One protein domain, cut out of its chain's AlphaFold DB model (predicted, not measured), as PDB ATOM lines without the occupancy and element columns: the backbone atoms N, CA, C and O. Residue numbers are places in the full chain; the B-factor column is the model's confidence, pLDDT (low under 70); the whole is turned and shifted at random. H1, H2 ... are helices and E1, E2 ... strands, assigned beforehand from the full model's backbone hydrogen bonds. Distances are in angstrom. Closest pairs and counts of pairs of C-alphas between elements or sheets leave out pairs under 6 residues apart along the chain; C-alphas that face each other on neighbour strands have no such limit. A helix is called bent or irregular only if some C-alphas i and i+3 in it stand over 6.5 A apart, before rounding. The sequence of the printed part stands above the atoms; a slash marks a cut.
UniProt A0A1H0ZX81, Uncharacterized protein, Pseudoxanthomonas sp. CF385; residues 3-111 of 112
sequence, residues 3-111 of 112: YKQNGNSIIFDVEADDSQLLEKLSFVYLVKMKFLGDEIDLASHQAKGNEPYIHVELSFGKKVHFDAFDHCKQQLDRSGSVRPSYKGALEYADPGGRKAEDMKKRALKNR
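AT A GLANCE: This is residues 3 to 111 of the 112 residues of an uncharacterized protein of Pseudoxanthomonas sp. CF385 (UniProt A0A1H0ZX81). A strongly twisted sheet of four strands has H1, H2 and H4 over one face and the other face bare, making two layers. H1 lies in the middle along the strands, H2 runs along them over E1 and E2, H4 crosses over E4 and E3, and H3 packs on H1, off the sheet. The printed part has 109 residues with four named helices and four named strands, E1, E2, H1, E3, E4, H2, H3, H4; the antiparallel sheet runs E1, E2, E4, E3, and the class is mixed. It is compact, with a radius of gyration of the C-alphas of 13.0 A and spans of 35 by 30 by 25 A.

IN THESE COORDINATES: E1, residues 3 to 6, begins at C-alpha 3 (138.680, 125.083, 99.180). E2, residues 9 to 15, and H1, residues 21 to 34, each measure 19.8 A from first to last C-alpha. E3, residues 38 to 46, measures 23.8 A; E4, residues 52 to 59, 22.9 A; H2, residues 62 to 75, 20.9 A. H3, residues 84 to 93, is irregular, with C-alphas 85 and 88 7.1 A apart. H4, residues 95 to 109, is irregular at C-alphas 96 and 99, 8.6 A apart, and ends at C-alpha 109 (155.313, 112.234, 104.936).

HOW THE PARTS SIT: N 4 and O 11 of hairpin E1 and E2 are 3.0 A apart, N 12 and O 56 of E2 and E4 2.8 A, N 55 and O 43 of hairpin E3 and E4 2.8 A, within hydrogen-bond range. E2, H1 and E3 form a split strand-helix-strand unit, two strands running the same way with E4 between them, its crossover right-handed. H1 touches H4, about perpendicular at 80 degrees; their closest C-alphas, Leu 25 and Ala 100, are 4.8 A apart. H1 touches H3, closest at C-alphas 30 and 93, 6.0 A. O i to N i+4 pairs are within range throughout H1, and in 8 of 10 in H2, 4 of 6 in H3 and 9 of 11 in H4.

THE WHOLE: The farthest C-alphas, Gly 49 and Lys 63, are 37.6 A apart. The printed part has no cut and no long link; residues 48 to 50 have pLDDT under 70.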
ATOM      1  N   TYR A   3     138.481 124.412  97.903       94.44
ATOM      2  CA  TYR A   3     138.680 125.083  99.180       94.44
ATOM      3  C   TYR A   3     137.349 125.407  99.852       94.44
ATOM      4  O   TYR A   3     136.349 125.700  99.194       94.44
ATOM      5  N   LYS A   4     137.325 125.344 101.183       95.31
ATOM      6  CA  LYS A   4     136.114 125.569 101.987       95.31
ATOM      7  C   LYS A   4     136.448 126.155 103.352       95.31
ATOM      8  O   LYS A   4     137.552 125.983 103.862       95.31
ATOM      9  N   GLN A   5     135.474 126.832 103.953       94.44
ATOM     10  CA  GLN A   5     135.588 127.316 105.329       94.44
ATOM     11  C   GLN A   5     135.295 126.186 106.320       94.44
ATOM     12  O   GLN A   5     134.385 125.385 106.105       94.44
ATOM     13  N   ASN A   6     136.033 126.171 107.428       93.62
ATOM     14  CA  ASN A   6     135.787 125.318 108.586       93.62
ATOM     15  C   ASN A   6     135.994 126.150 109.861       93.62
ATOM     16  O   ASN A   6     137.121 126.348 110.306       93.62
ATOM     17  N   GLY A   7     134.928 126.737 110.410       92.75
ATOM     18  CA  GLY A   7     135.063 127.727 111.485       92.75
ATOM     19  C   GLY A   7     135.908 128.928 111.040       92.75
ATOM     20  O   GLY A   7     135.584 129.558 110.037       92.75
ATOM     21  N   ASN A   8     136.995 129.219 111.764       94.31
ATOM     22  CA  ASN A   8     137.961 130.270 111.403       94.31
ATOM     23  C   ASN A   8     139.121 129.749 110.531       94.31
ATOM     24  O   ASN A   8     140.140 130.428 110.388       94.31
ATOM     25  N   SER A   9     138.987 128.547 109.971       96.75
ATOM     26  CA  SER A   9     139.980 127.934 109.095       96.75
ATOM     27  C   SER A   9     139.523 127.929 107.638       96.75
ATOM     28  O   SER A   9     138.329 128.041 107.328       96.75
ATOM     29  N   ILE A  10     140.494 127.791 106.740       97.31
ATOM     30  CA  ILE A  10     140.295 127.487 105.327       97.31
ATOM     31  C   ILE A  10     141.034 126.187 105.038       97.31
ATOM     32  O   ILE A  10     142.231 126.069 105.302       97.31
ATOM     33  N   ILE A  11     140.295 125.227 104.502       97.25
ATOM     34  CA  ILE A  11     140.815 123.952 104.026       97.25
ATOM     35  C   ILE A  11     141.068 124.082 102.531       97.25
ATOM     36  O   ILE A  11     140.188 124.567 101.819       97.25
ATOM     37  N   PHE A  12     142.227 123.617 102.078       97.19
ATOM     38  CA  PHE A  12     142.602 123.468 100.679       97.19
ATOM     39  C   PHE A  12     142.881 121.997 100.391       97.19
ATOM     40  O   PHE A  12     143.731 121.395 101.045       97.19
ATOM     41  N   ASP A  13     142.205 121.454  99.385       95.81
ATOM     42  CA  ASP A  13     142.452 120.114  98.867       95.81
ATOM     43  C   ASP A  13     142.962 120.233  97.421       95.81
ATOM     44  O   ASP A  13     142.297 120.771  96.526       95.81
ATOM     45  N   VAL A  14     144.198 119.778  97.201       95.25
ATOM     46  CA  VAL A  14     144.891 119.846  95.905       95.25
ATOM     47  C   VAL A  14     145.201 118.439  95.418       95.25
ATOM     48  O   VAL A  14     145.854 117.682  96.128       95.25
ATOM     49  N   GLU A  15     144.780 118.093  94.207       93.94
ATOM     50  CA  GLU A  15     145.150 116.828  93.559       93.94
ATOM     51  C   GLU A  15     146.682 116.727  93.446       93.94
ATOM     52  O   GLU A  15     147.355 117.671  93.025       93.94
ATOM     53  N   ALA A  16     147.275 115.619  93.893       92.06
ATOM     54  CA  ALA A  16     148.730 115.491  94.003       92.06
ATOM     55  C   ALA A  16     149.432 115.212  92.658       92.06
ATOM     56  O   ALA A  16     150.666 115.274  92.587       92.06
ATOM     57  N   ASP A  17     148.672 114.909  91.613       91.62
ATOM     58  CA  ASP A  17     149.084 114.763  90.214       91.62
ATOM     59  C   ASP A  17     148.641 115.937  89.322       91.62
ATOM     60  O   ASP A  17     148.964 115.968  88.132       91.62
ATOM     61  N   ASP A  18     148.002 116.955  89.904       92.88
ATOM     62  CA  ASP A  18     147.634 118.191  89.221       92.88
ATOM     63  C   ASP A  18     148.861 118.841  88.560       92.88
ATOM     64  O   ASP A  18     149.871 119.137  89.210       92.88
ATOM     65  N   SER A  19     148.767 119.130  87.260       94.31
ATOM     66  CA  SER A  19     149.844 119.808  86.521       94.31
ATOM     67  C   SER A  19     150.208 121.190  87.093       94.31
ATOM     68  O   SER A  19     151.324 121.668  86.893       94.31
ATOM     69  N   GLN A  20     149.294 121.818  87.842       94.56
ATOM     70  CA  GLN A  20     149.486 123.090  88.537       94.56
ATOM     71  C   GLN A  20     149.678 122.912  90.053       94.56
ATOM     72  O   GLN A  20     149.532 123.882  90.798       94.56
ATOM     73  N   LEU A  21     150.011 121.709  90.539       94.94
ATOM     74  CA  LEU A  21     150.155 121.414  91.970       94.94
ATOM     75  C   LEU A  21     151.043 122.430  92.696       94.94
ATOM     76  O   LEU A  21     150.641 122.986  93.716       94.94
ATOM     77  N   LEU A  22     152.251 122.679  92.181       96.25
ATOM     78  CA  LEU A  22     153.185 123.600  92.834       96.25
ATOM     79  C   LEU A  22     152.649 125.032  92.841       96.25
ATOM     80  O   LEU A  22     152.753 125.701  93.857       96.25
ATOM     81  N   GLU A  23     151.999 125.474  91.764       96.00
ATOM     82  CA  GLU A  23     151.380 126.802  91.690       96.00
ATOM     83  C   GLU A  23     150.253 126.956  92.723       96.00
ATOM     84  O   GLU A  23     150.183 127.958  93.439       96.00
ATOM     85  N   LYS A  24     149.398 125.934  92.850       96.81
ATOM     86  CA  LYS A  24     148.303 125.885  93.829       96.81
ATOM     87  C   LYS A  24     148.842 125.886  95.260       96.81
ATOM     88  O   LYS A  24     148.357 126.642  96.095       96.81
ATOM     89  N   LEU A  25     149.899 125.128  95.537       97.31
ATOM     90  CA  LEU A  25     150.563 125.147  96.841       97.31
ATOM     91  C   LEU A  25     151.273 126.479  97.120       97.31
ATOM     92  O   LEU A  25     151.153 126.995  98.227       97.31
ATOM     93  N   SER A  26     151.950 127.092  96.147       97.31
ATOM     94  CA  SER A  26     152.557 128.420  96.327       97.31
ATOM     95  C   SER A  26     151.490 129.466  96.646       97.31
ATOM     96  O   SER A  26     151.717 130.346  97.475       97.31
ATOM     97  N   PHE A  27     150.294 129.339  96.062       97.44
ATOM     98  CA  PHE A  27     149.153 130.171  96.428       97.44
ATOM     99  C   PHE A  27     148.715 129.953  97.880       97.44
ATOM    100  O   PHE A  27     148.565 130.931  98.612       97.44
ATOM    101  N   VAL A  28     148.573 128.704  98.333       97.50
ATOM    102  CA  VAL A  28     148.245 128.402  99.740       97.50
ATOM    103  C   VAL A  28     149.297 128.992 100.689       97.50
ATOM    104  O   VAL A  28     148.948 129.622 101.690       97.50
ATOM    105  N   TYR A  29     150.583 128.875 100.349       97.12
ATOM    106  CA  TYR A  29     151.667 129.499 101.108       97.12
ATOM    107  C   TYR A  29     151.558 131.030 101.132       97.12
ATOM    108  O   TYR A  29     151.734 131.647 102.183       97.12
ATOM    109  N   LEU A  30     151.225 131.656 100.003       96.38
ATOM    110  CA  LEU A  30     151.004 133.099  99.941       96.38
ATOM    111  C   LEU A  30     149.849 133.512 100.857       96.38
ATOM    112  O   LEU A  30     150.005 134.465 101.617       96.38
ATOM    113  N   VAL A  31     148.720 132.797 100.832       96.94
ATOM    114  CA  VAL A  31     147.576 133.064 101.722       96.94
ATOM    115  C   VAL A  31     148.007 132.977 103.187       96.94
ATOM    116  O   VAL A  31     147.737 133.907 103.951       96.94
ATOM    117  N   LYS A  32     148.742 131.921 103.560       96.38
ATOM    118  CA  LYS A  32     149.322 131.757 104.901       96.38
ATOM    119  C   LYS A  32     150.138 132.984 105.314       96.38
ATOM    120  O   LYS A  32     149.881 133.569 106.359       96.38
ATOM    121  N   MET A  33     151.081 133.416 104.478       95.88
ATOM    122  CA  MET A  33     151.965 134.544 104.791       95.88
ATOM    123  C   MET A  33     151.231 135.888 104.826       95.88
ATOM    124  O   MET A  33     151.450 136.692 105.728       95.88
ATOM    125  N   LYS A  34     150.351 136.141 103.854       95.75
ATOM    126  CA  LYS A  34     149.651 137.420 103.686       95.75
ATOM    127  C   LYS A  34     148.684 137.716 104.828       95.75
ATOM    128  O   LYS A  34     148.545 138.869 105.224       95.75
ATOM    129  N   PHE A  35     148.017 136.681 105.326       96.81
ATOM    130  CA  PHE A  35     146.992 136.799 106.360       96.81
ATOM    131  C   PHE A  35     147.462 136.295 107.726       96.81
ATOM    132  O   PHE A  35     146.642 136.154 108.628       96.81
ATOM    133  N   LEU A  36     148.772 136.047 107.879       95.25
ATOM    134  CA  LEU A  36     149.381 135.537 109.111       95.25
ATOM    135  C   LEU A  36     148.641 134.294 109.637       95.25
ATOM    136  O   LEU A  36     148.294 134.216 110.812       95.25
ATOM    137  N   GLY A  37     148.334 133.367 108.729       96.00
ATOM    138  CA  GLY A  37     147.641 132.126 109.044       96.00
ATOM    139  C   GLY A  37     148.572 131.090 109.664       96.00
ATOM    140  O   GLY A  37     149.724 130.938 109.244       96.00
ATOM    141  N   ASP A  38     148.042 130.328 110.611       96.69
ATOM    142  CA  ASP A  38     148.728 129.190 111.211       96.69
ATOM    143  C   ASP A  38     148.358 127.907 110.468       96.69
ATOM    144  O   ASP A  38     147.187 127.633 110.212       96.69
ATOM    145  N   GLU A  39     149.360 127.104 110.122       96.12
ATOM    146  CA  GLU A  39     149.151 125.787 109.517       96.12
ATOM    147  C   GLU A  39     148.807 124.788 110.620       96.12
ATOM    148  O   GLU A  39     149.669 124.450 111.433       96.12
ATOM    149  N   ILE A  40     147.548 124.355 110.660       95.62
ATOM    150  CA  ILE A  40     147.045 123.441 111.694       95.62
ATOM    151  C   ILE A  40     147.002 121.994 111.217       95.62
ATOM    152  O   ILE A  40     147.146 121.087 112.036       95.62
ATOM    153  N   ASP A  41     146.873 121.777 109.907       95.31
ATOM    154  CA  ASP A  41     146.999 120.453 109.317       95.31
ATOM    155  C   ASP A  41     147.684 120.489 107.951       95.31
ATOM    156  O   ASP A  41     147.480 121.397 107.143       95.31
ATOM    157  N   LEU A  42     148.510 119.473 107.708       96.12
ATOM    158  CA  LEU A  42     149.213 119.259 106.449       96.12
ATOM    159  C   LEU A  42     149.464 117.763 106.267       96.12
ATOM    160  O   LEU A  42     150.342 117.180 106.915       96.12
ATOM    161  N   ALA A  43     148.701 117.154 105.367       95.81
ATOM    162  CA  ALA A  43     148.688 115.715 105.156       95.81
ATOM    163  C   ALA A  43     148.403 115.374 103.695       95.81
ATOM    164  O   ALA A  43     147.783 116.151 102.971       95.81
ATOM    165  N   SER A  44     148.830 114.195 103.255       93.25
ATOM    166  CA  SER A  44     148.265 113.582 102.058       93.25
ATOM    167  C   SER A  44     147.185 112.590 102.465       93.25
ATOM    168  O   SER A  44     147.335 111.881 103.459       93.25
ATOM    169  N   HIS A  45     146.092 112.536 101.714       91.50
ATOM    170  CA  HIS A  45     145.024 111.572 101.955       91.50
ATOM    171  C   HIS A  45     144.514 110.991 100.640       91.50
ATOM    172  O   HIS A  45     144.681 111.572  99.567       91.50
ATOM    173  N   GLN A  46     143.903 109.813 100.726       86.56
ATOM    174  CA  GLN A  46     143.203 109.195  99.605       86.56
ATOM    175  C   GLN A  46     141.707 109.207  99.893       86.56
ATOM    176  O   GLN A  46     141.243 108.584 100.850       86.56
ATOM    177  N   ALA A  47     140.931 109.888  99.056       71.38
ATOM    178  CA  ALA A  47     139.493 109.668  99.038       71.38
ATOM    179  C   ALA A  47     139.216 108.271  98.449       71.38
ATOM    180  O   ALA A  47     139.911 107.824  97.535       71.38
ATOM    181  N   LYS A  48     138.230 107.537  98.989       59.12
ATOM    182  CA  LYS A  48     137.890 106.181  98.513       59.12
ATOM    183  C   LYS A  48     137.617 106.204  97.003       59.12
ATOM    184  O   LYS A  48     136.585 106.712  96.585       59.12
ATOM    185  N   GLY A  49     138.521 105.607  96.224       62.94
ATOM    186  CA  GLY A  49     138.404 105.489  94.768       62.94
ATOM    187  C   GLY A  49     139.029 106.624  93.949       62.94
ATOM    188  O   GLY A  49     138.972 106.532  92.729       62.94
ATOM    189  N   ASN A  50     139.647 107.634  94.578       63.72
ATOM    190  CA  ASN A  50     140.233 108.787  93.886       63.72
ATOM    191  C   ASN A  50     141.759 108.903  94.058       63.72
ATOM    192  O   ASN A  50     142.368 108.299  94.949       63.72
ATOM    193  N   GLU A  51     142.342 109.713  93.172       70.44
ATOM    194  CA  GLU A  51     143.733 110.172  93.157       70.44
ATOM    195  C   GLU A  51     144.148 110.793  94.512       70.44
ATOM    196  O   GLU A  51     143.302 111.280  95.266       70.44
ATOM    197  N   PRO A  52     145.436 110.707  94.901       88.94
ATOM    198  CA  PRO A  52     145.905 111.246  96.175       88.94
ATOM    199  C   PRO A  52     145.752 112.772  96.221       88.94
ATOM    200  O   PRO A  52     146.178 113.460  95.302       88.94
ATOM    201  N   TYR A  53     145.227 113.303  97.324       93.56
ATOM    202  CA  TYR A  53     145.116 114.741  97.569       93.56
ATOM    203  C   TYR A  53     146.143 115.197  98.602       93.56
ATOM    204  O   TYR A  53     146.501 114.461  99.527       93.56
ATOM    205  N   ILE A  54     146.589 116.441  98.467       95.06
ATOM    206  CA  ILE A  54     147.297 117.203  99.488       95.06
ATOM    207  C   ILE A  54     146.283 118.090 100.197       95.06
ATOM    208  O   ILE A  54     145.707 118.992  99.592       95.06
ATOM    209  N   HIS A  55     146.100 117.816 101.482       96.00
ATOM    210  CA  HIS A  55     145.270 118.578 102.393       96.00
ATOM    211  C   HIS A  55     146.116 119.611 103.126       96.00
ATOM    212  O   HIS A  55     147.135 119.262 103.734       96.00
ATOM    213  N   VAL A  56     145.676 120.863 103.096       97.06
ATOM    214  CA  VAL A  56     146.255 121.948 103.887       97.06
ATOM    215  C   VAL A  56     145.134 122.667 104.618       97.06
ATOM    216  O   VAL A  56     144.239 123.221 103.982       97.06
ATOM    217  N   GLU A  57     145.197 122.713 105.943       97.56
ATOM    218  CA  GLU A  57     144.276 123.506 106.752       97.56
ATOM    219  C   GLU A  57     145.023 124.672 107.401       97.56
ATOM    220  O   GLU A  57     145.971 124.494 108.173       97.56
ATOM    221  N   LEU A  58     144.583 125.886 107.068       97.94
ATOM    222  CA  LEU A  58     145.101 127.127 107.627       97.94
ATOM    223  C   LEU A  58     144.060 127.742 108.554       97.94
ATOM    224  O   LEU A  58     142.927 127.973 108.134       97.94
ATOM    225  N   SER A  59     144.448 128.050 109.785       97.62
ATOM    226  CA  SER A  59     143.615 128.771 110.745       97.62
ATOM    227  C   SER A  59     143.985 130.252 110.786       97.62
ATOM    228  O   SER A  59     145.149 130.622 110.630       97.62
ATOM    229  N   PHE A  60     142.983 131.108 110.981       96.00
ATOM    230  CA  PHE A  60     143.157 132.558 111.000       96.00
ATOM    231  C   PHE A  60     142.441 133.175 112.201       96.00
ATOM    232  O   PHE A  60     141.484 132.625 112.753       96.00
ATOM    233  N   GLY A  61     142.849 134.387 112.582       93.44
ATOM    234  CA  GLY A  61     142.071 135.190 113.521       93.44
ATOM    235  C   GLY A  61     140.668 135.485 112.971       93.44
ATOM    236  O   GLY A  61     140.507 135.747 111.780       93.44
ATOM    237  N   LYS A  62     139.647 135.521 113.842       88.94
ATOM    238  CA  LYS A  62     138.220 135.670 113.466       88.94
ATOM    239  C   LYS A  62     137.930 136.808 112.476       88.94
ATOM    240  O   LYS A  62     137.062 136.673 111.625       88.94
ATOM    241  N   LYS A  63     138.625 137.943 112.602       88.94
ATOM    242  CA  LYS A  63     138.453 139.088 111.691       88.94
ATOM    243  C   LYS A  63     139.151 138.878 110.343       88.94
ATOM    244  O   LYS A  63     138.616 139.284 109.327       88.94
ATOM    245  N   VAL A  64     140.311 138.224 110.353       94.31
ATOM    246  CA  VAL A  64     141.184 138.043 109.183       94.31
ATOM    247  C   VAL A  64     140.719 136.879 108.302       94.31
ATOM    248  O   VAL A  64     140.936 136.889 107.095       94.31
ATOM    249  N   HIS A  65     140.041 135.890 108.887       93.81
ATOM    250  CA  HIS A  65     139.496 134.732 108.172       93.81
ATOM    251  C   HIS A  65     138.607 135.113 106.983       93.81
ATOM    252  O   HIS A  65     138.762 134.546 105.901       93.81
ATOM    253  N   PHE A  66     137.708 136.084 107.163       94.62
ATOM    254  CA  PHE A  66     136.825 136.541 106.090       94.62
ATOM    255  C   PHE A  66     137.618 137.166 104.940       94.62
ATOM    256  O   PHE A  66     137.395 136.801 103.786       94.62
ATOM    257  N   ASP A  67     138.607 138.008 105.253       97.12
ATOM    258  CA  ASP A  67     139.480 138.629 104.253       97.12
ATOM    259  C   ASP A  67     140.302 137.578 103.491       97.12
ATOM    260  O   ASP A  67     140.426 137.645 102.267       97.12
ATOM    261  N   ALA A  68     140.829 136.570 104.197       96.81
ATOM    262  CA  ALA A  68     141.571 135.468 103.592       96.81
ATOM    263  C   ALA A  68     140.684 134.628 102.659       96.81
ATOM    264  O   ALA A  68     141.098 134.263 101.555       96.81
ATOM    265  N   PHE A  69     139.445 134.348 103.066       95.94
ATOM    266  CA  PHE A  69     138.512 133.562 102.262       95.94
ATOM    267  C   PHE A  69     138.024 134.324 101.028       95.94
ATOM    268  O   PHE A  69     137.998 133.772  99.926       95.94
ATOM    269  N   ASP A  70     137.699 135.607 101.174       96.31
ATOM    270  CA  ASP A  70     137.321 136.447 100.039       96.31
ATOM    271  C   ASP A  70     138.501 136.674  99.090       96.31
ATOM    272  O   ASP A  70     138.317 136.706  97.871       96.31
ATOM    273  N   HIS A  71     139.731 136.714  99.608       96.00
ATOM    274  CA  HIS A  71     140.922 136.701  98.771       96.00
ATOM    275  C   HIS A  71     141.019 135.425  97.923       96.00
ATOM    276  O   HIS A  71     141.277 135.516  96.722       96.00
ATOM    277  N   CYS A  72     140.738 134.255  98.505       96.12
ATOM    278  CA  CYS A  72     140.686 132.996  97.757       96.12
ATOM    279  C   CYS A  72     139.647 133.054  96.627       96.12
ATOM    280  O   CYS A  72     139.972 132.741  95.484       96.12
ATOM    281  N   LYS A  73     138.436 133.564  96.896       95.38
ATOM    282  CA  LYS A  73     137.394 133.743  95.865       95.38
ATOM    283  C   LYS A  73     137.813 134.661  94.722       95.38
ATOM    284  O   LYS A  73     137.427 134.436  93.577       95.38
ATOM    285  N   GLN A  74     138.552 135.722  95.029       95.31
ATOM    286  CA  GLN A  74     138.977 136.693  94.025       95.31
ATOM    287  C   GLN A  74     140.109 136.160  93.149       95.31
ATOM    288  O   GLN A  74     140.131 136.455  91.956       95.31
ATOM    289  N   GLN A  75     141.046 135.399  93.722       96.25
ATOM    290  CA  GLN A  75     142.266 134.977  93.024       96.25
ATOM    291  C   GLN A  75     142.194 133.577  92.417       96.25
ATOM    292  O   GLN A  75     143.035 133.244  91.582       96.25
ATOM    293  N   LEU A  76     141.183 132.789  92.774       95.00
ATOM    294  CA  LEU A  76     140.895 131.509  92.143       95.00
ATOM    295  C   LEU A  76     139.776 131.660  91.103       95.00
ATOM    296  O   LEU A  76     138.905 132.534  91.194       95.00
ATOM    297  N   ASP A  77     139.824 130.834  90.065       93.62
ATOM    298  CA  ASP A  77     138.711 130.658  89.138       93.62
ATOM    299  C   ASP A  77     137.748 129.552  89.607       93.62
ATOM    300  O   ASP A  77     137.899 128.974  90.684       93.62
ATOM    301  N   ARG A  78     136.718 129.268  88.801       89.62
ATOM    302  CA  ARG A  78     135.696 128.263  89.138       89.62
ATOM    303  C   ARG A  78     136.231 126.826  89.170       89.62
ATOM    304  O   ARG A  78     135.585 125.988  89.780       89.62
ATOM    305  N   SER A  79     137.369 126.552  88.532       90.31
ATOM    306  CA  SER A  79     138.078 125.263  88.601       90.31
ATOM    307  C   SER A  79     139.070 125.187  89.769       90.31
ATOM    308  O   SER A  79     139.745 124.175  89.964       90.31
ATOM    309  N   GLY A  80     139.200 126.264  90.550       91.25
ATOM    310  CA  GLY A  80     140.179 126.341  91.623       91.25
ATOM    311  C   GLY A  80     141.614 126.458  91.113       91.25
ATOM    312  O   GLY A  80     142.545 126.040  91.801       91.25
ATOM    313  N   SER A  81     141.802 126.980  89.900       94.31
ATOM    314  CA  SER A  81     143.112 127.358  89.380       94.31
ATOM    315  C   SER A  81     143.415 128.807  89.736       94.31
ATOM    316  O   SER A  81     142.522 129.653  89.841       94.31
ATOM    317  N   VAL A  82     144.698 129.095  89.961       94.94
ATOM    318  CA  VAL A  82     145.144 130.448  90.294       94.94
ATOM    319  C   VAL A  82     145.059 131.315  89.046       94.94
ATOM    320  O   VAL A  82     145.561 130.949  87.980       94.94
ATOM    321  N   ARG A  83     144.425 132.483  89.164       94.69
ATOM    322  CA  ARG A  83     144.263 133.399  88.033       94.69
ATOM    323  C   ARG A  83     145.628 133.813  87.469       94.69
ATOM    324  O   ARG A  83     146.524 134.151  88.245       94.69
ATOM    325  N   PRO A  84     145.787 133.903  86.133       90.69
ATOM    326  CA  PRO A  84     147.064 134.260  85.511       90.69
ATOM    327  C   PRO A  84     147.655 135.588  86.000       90.69
ATOM    328  O   PRO A  84     148.867 135.698  86.171       90.69
ATOM    329  N   SER A  85     146.802 136.575  86.297       89.00
ATOM    330  CA  SER A  85     147.204 137.877  86.848       89.00
ATOM    331  C   SER A  85     147.905 137.781  88.204       89.00
ATOM    332  O   SER A  85     148.573 138.726  88.612       89.00
ATOM    333  N   TYR A  86     147.754 136.658  88.907       86.81
ATOM    334  CA  TYR A  86     148.315 136.439  90.234       86.81
ATOM    335  C   TYR A  86     149.669 135.713  90.210       86.81
ATOM    336  O   TYR A  86     150.365 135.696  91.223       86.81
ATOM    337  N   LYS A  87     150.104 135.179  89.056       82.50
ATOM    338  CA  LYS A  87     151.360 134.410  88.940       82.50
ATOM    339  C   LYS A  87     152.607 135.207  89.333       82.50
ATOM    340  O   LYS A  87     153.486 134.669  89.991       82.50
ATOM    341  N   GLY A  88     152.667 136.499  88.999       87.94
ATOM    342  CA  GLY A  88     153.791 137.354  89.404       87.94
ATOM    343  C   GLY A  88     153.899 137.526  90.924       87.94
ATOM    344  O   GLY A  88     155.000 137.564  91.466       87.94
ATOM    345  N   ALA A  89     152.761 137.572  91.625       90.56
ATOM    346  CA  ALA A  89     152.743 137.628  93.085       90.56
ATOM    347  C   ALA A  89     153.196 136.300  93.712       90.56
ATOM    348  O   ALA A  89     153.856 136.320  94.751       90.56
ATOM    349  N   LEU A  90     152.885 135.165  93.073       91.75
ATOM    350  CA  LEU A  90     153.363 133.853  93.510       91.75
ATOM    351  C   LEU A  90     154.884 133.751  93.430       91.75
ATOM    352  O   LEU A  90     155.497 133.368  94.417       91.75
ATOM    353  N   GLU A  91     155.487 134.149  92.309       91.44
ATOM    354  CA  GLU A  91     156.946 134.083  92.144       91.44
ATOM    355  C   GLU A  91     157.677 134.967  93.163       91.44
ATOM    356  O   GLU A  91     158.735 134.605  93.662       91.44
ATOM    357  N   TYR A  92     157.101 136.116  93.527       91.31
ATOM    358  CA  TYR A  92     157.672 136.965  94.572       91.31
ATOM    359  C   TYR A  92     157.558 136.335  95.971       91.31
ATOM    360  O   TYR A  92     158.485 136.432  96.774       91.31
ATOM    361  N   ALA A  93     156.420 135.703  96.276       90.38
ATOM    362  CA  ALA A  93     156.168 135.106  97.587       90.38
ATOM    363  C   ALA A  93     156.902 133.769  97.787       90.38
ATOM    364  O   ALA A  93     157.365 133.481  98.890       90.38
ATOM    365  N   ASP A  94     157.010 132.963  96.733       95.00
ATOM    366  CA  ASP A  94     157.634 131.642  96.728       95.00
ATOM    367  C   ASP A  94     158.516 131.449  95.477       95.00
ATOM    368  O   ASP A  94     158.137 130.715  94.559       95.00
ATOM    369  N   PRO A  95     159.695 132.101  95.422       93.44
ATOM    370  CA  PRO A  95     160.571 132.052  94.256       93.44
ATOM    371  C   PRO A  95     160.954 130.622  93.878       93.44
ATOM    372  O   PRO A  95     161.541 129.883  94.682       93.44
ATOM    373  N   GLY A  96     160.630 130.232  92.646       91.38
ATOM    374  CA  GLY A  96     160.838 128.874  92.144       91.38
ATOM    375  C   GLY A  96     160.068 127.776  92.893       91.38
ATOM    376  O   GLY A  96     160.481 126.621  92.832       91.38
ATOM    377  N   GLY A  97     159.001 128.105  93.632       94.81
ATOM    378  CA  GLY A  97     158.117 127.114  94.258       94.81
ATOM    379  C   GLY A  97     158.741 126.322  95.415       94.81
ATOM    380  O   GLY A  97     158.295 125.216  95.725       94.81
ATOM    381  N   ARG A  98     159.799 126.833  96.056       96.62
ATOM    382  CA  ARG A  98     160.554 126.091  97.085       96.62
ATOM    383  C   ARG A  98     159.702 125.743  98.306       96.62
ATOM    384  O   ARG A  98     159.873 124.673  98.891       96.62
ATOM    385  N   LYS A  99     158.806 126.641  98.719       96.56
ATOM    386  CA  LYS A  99     157.899 126.434  99.855       96.56
ATOM    387  C   LYS A  99     156.753 125.514  99.474       96.56
ATOM    388  O   LYS A  99     156.415 124.641 100.271       96.56
ATOM    389  N   ALA A 100     156.225 125.632  98.261       97.12
ATOM    390  CA  ALA A 100     155.293 124.655  97.713       97.12
ATOM    391  C   ALA A 100     155.879 123.235  97.696       97.12
ATOM    392  O   ALA A 100     155.228 122.293  98.152       97.12
ATOM    393  N   GLU A 101     157.124 123.070  97.243       97.38
ATOM    394  CA  GLU A 101     157.806 121.774  97.273       97.38
ATOM    395  C   GLU A 101     158.002 121.235  98.692       97.38
ATOM    396  O   GLU A 101     157.819 120.038  98.929       97.38
ATOM    397  N   ASP A 102     158.389 122.093  99.637       96.94
ATOM    398  CA  ASP A 102     158.533 121.707 101.041       96.94
ATOM    399  C   ASP A 102     157.190 121.261 101.635       96.94
ATOM    400  O   ASP A 102     157.105 120.176 102.214       96.94
ATOM    401  N   MET A 103     156.114 122.022 101.410       96.44
ATOM    402  CA  MET A 103     154.766 121.636 101.829       96.44
ATOM    403  C   MET A 103     154.342 120.304 101.213       96.44
ATOM    404  O   MET A 103     153.869 119.431 101.936       96.44
ATOM    405  N   LYS A 104     154.596 120.091  99.915       96.44
ATOM    406  CA  LYS A 104     154.349 118.802  99.253       96.44
ATOM    407  C   LYS A 104     155.093 117.664  99.954       96.44
ATOM    408  O   LYS A 104     154.493 116.645 100.288       96.44
ATOM    409  N   LYS A 105     156.397 117.822 100.204       96.31
ATOM    410  CA  LYS A 105     157.223 116.802 100.874       96.31
ATOM    411  C   LYS A 105     156.724 116.511 102.290       96.31
ATOM    412  O   LYS A 105     156.702 115.349 102.692       96.31
ATOM    413  N   ARG A 106     156.327 117.538 103.043       96.25
ATOM    414  CA  ARG A 106     155.788 117.411 104.405       96.25
ATOM    415  C   ARG A 106     154.425 116.712 104.409       96.25
ATOM    416  O   ARG A 106     154.253 115.767 105.171       96.25
ATOM    417  N   ALA A 107     153.521 117.082 103.502       94.94
ATOM    418  CA  ALA A 107     152.227 116.420 103.341       94.94
ATOM    419  C   ALA A 107     152.379 114.929 103.018       94.94
ATOM    420  O   ALA A 107     151.776 114.092 103.676       94.94
ATOM    421  N   LEU A 108     153.248 114.581 102.061       92.38
ATOM    422  CA  LEU A 108     153.484 113.186 101.668       92.38
ATOM    423  C   LEU A 108     154.087 112.324 102.787       92.38
ATOM    424  O   LEU A 108     153.874 111.112 102.794       92.38
ATOM    425  N   LYS A 109     154.825 112.924 103.730       93.06
ATOM    426  CA  LYS A 109     155.313 112.234 104.936       93.06
ATOM    427  C   LYS A 109     154.194 111.973 105.949       93.06
ATOM    428  O   LYS A 109     154.248 110.974 106.657       93.06
ATOM    429  N   ASN A 110     153.185 112.839 105.987       89.62
ATOM    430  CA  ASN A 110     152.035 112.766 106.885       89.62
ATOM    431  C   ASN A 110     150.829 112.125 106.182       89.62
ATOM    432  O   ASN A 110     149.774 112.745 106.053       89.62
ATOM    433  N   ARG A 111     150.983 110.894 105.685       83.62
ATOM    434  CA  ARG A 111     149.897 110.198 104.986       83.62
ATOM    435  C   ARG A 111     148.808 109.751 105.967       83.62
ATOM    436  O   ARG A 111     149.130 109.147 106.991       83.62
TER     437      ARG A 111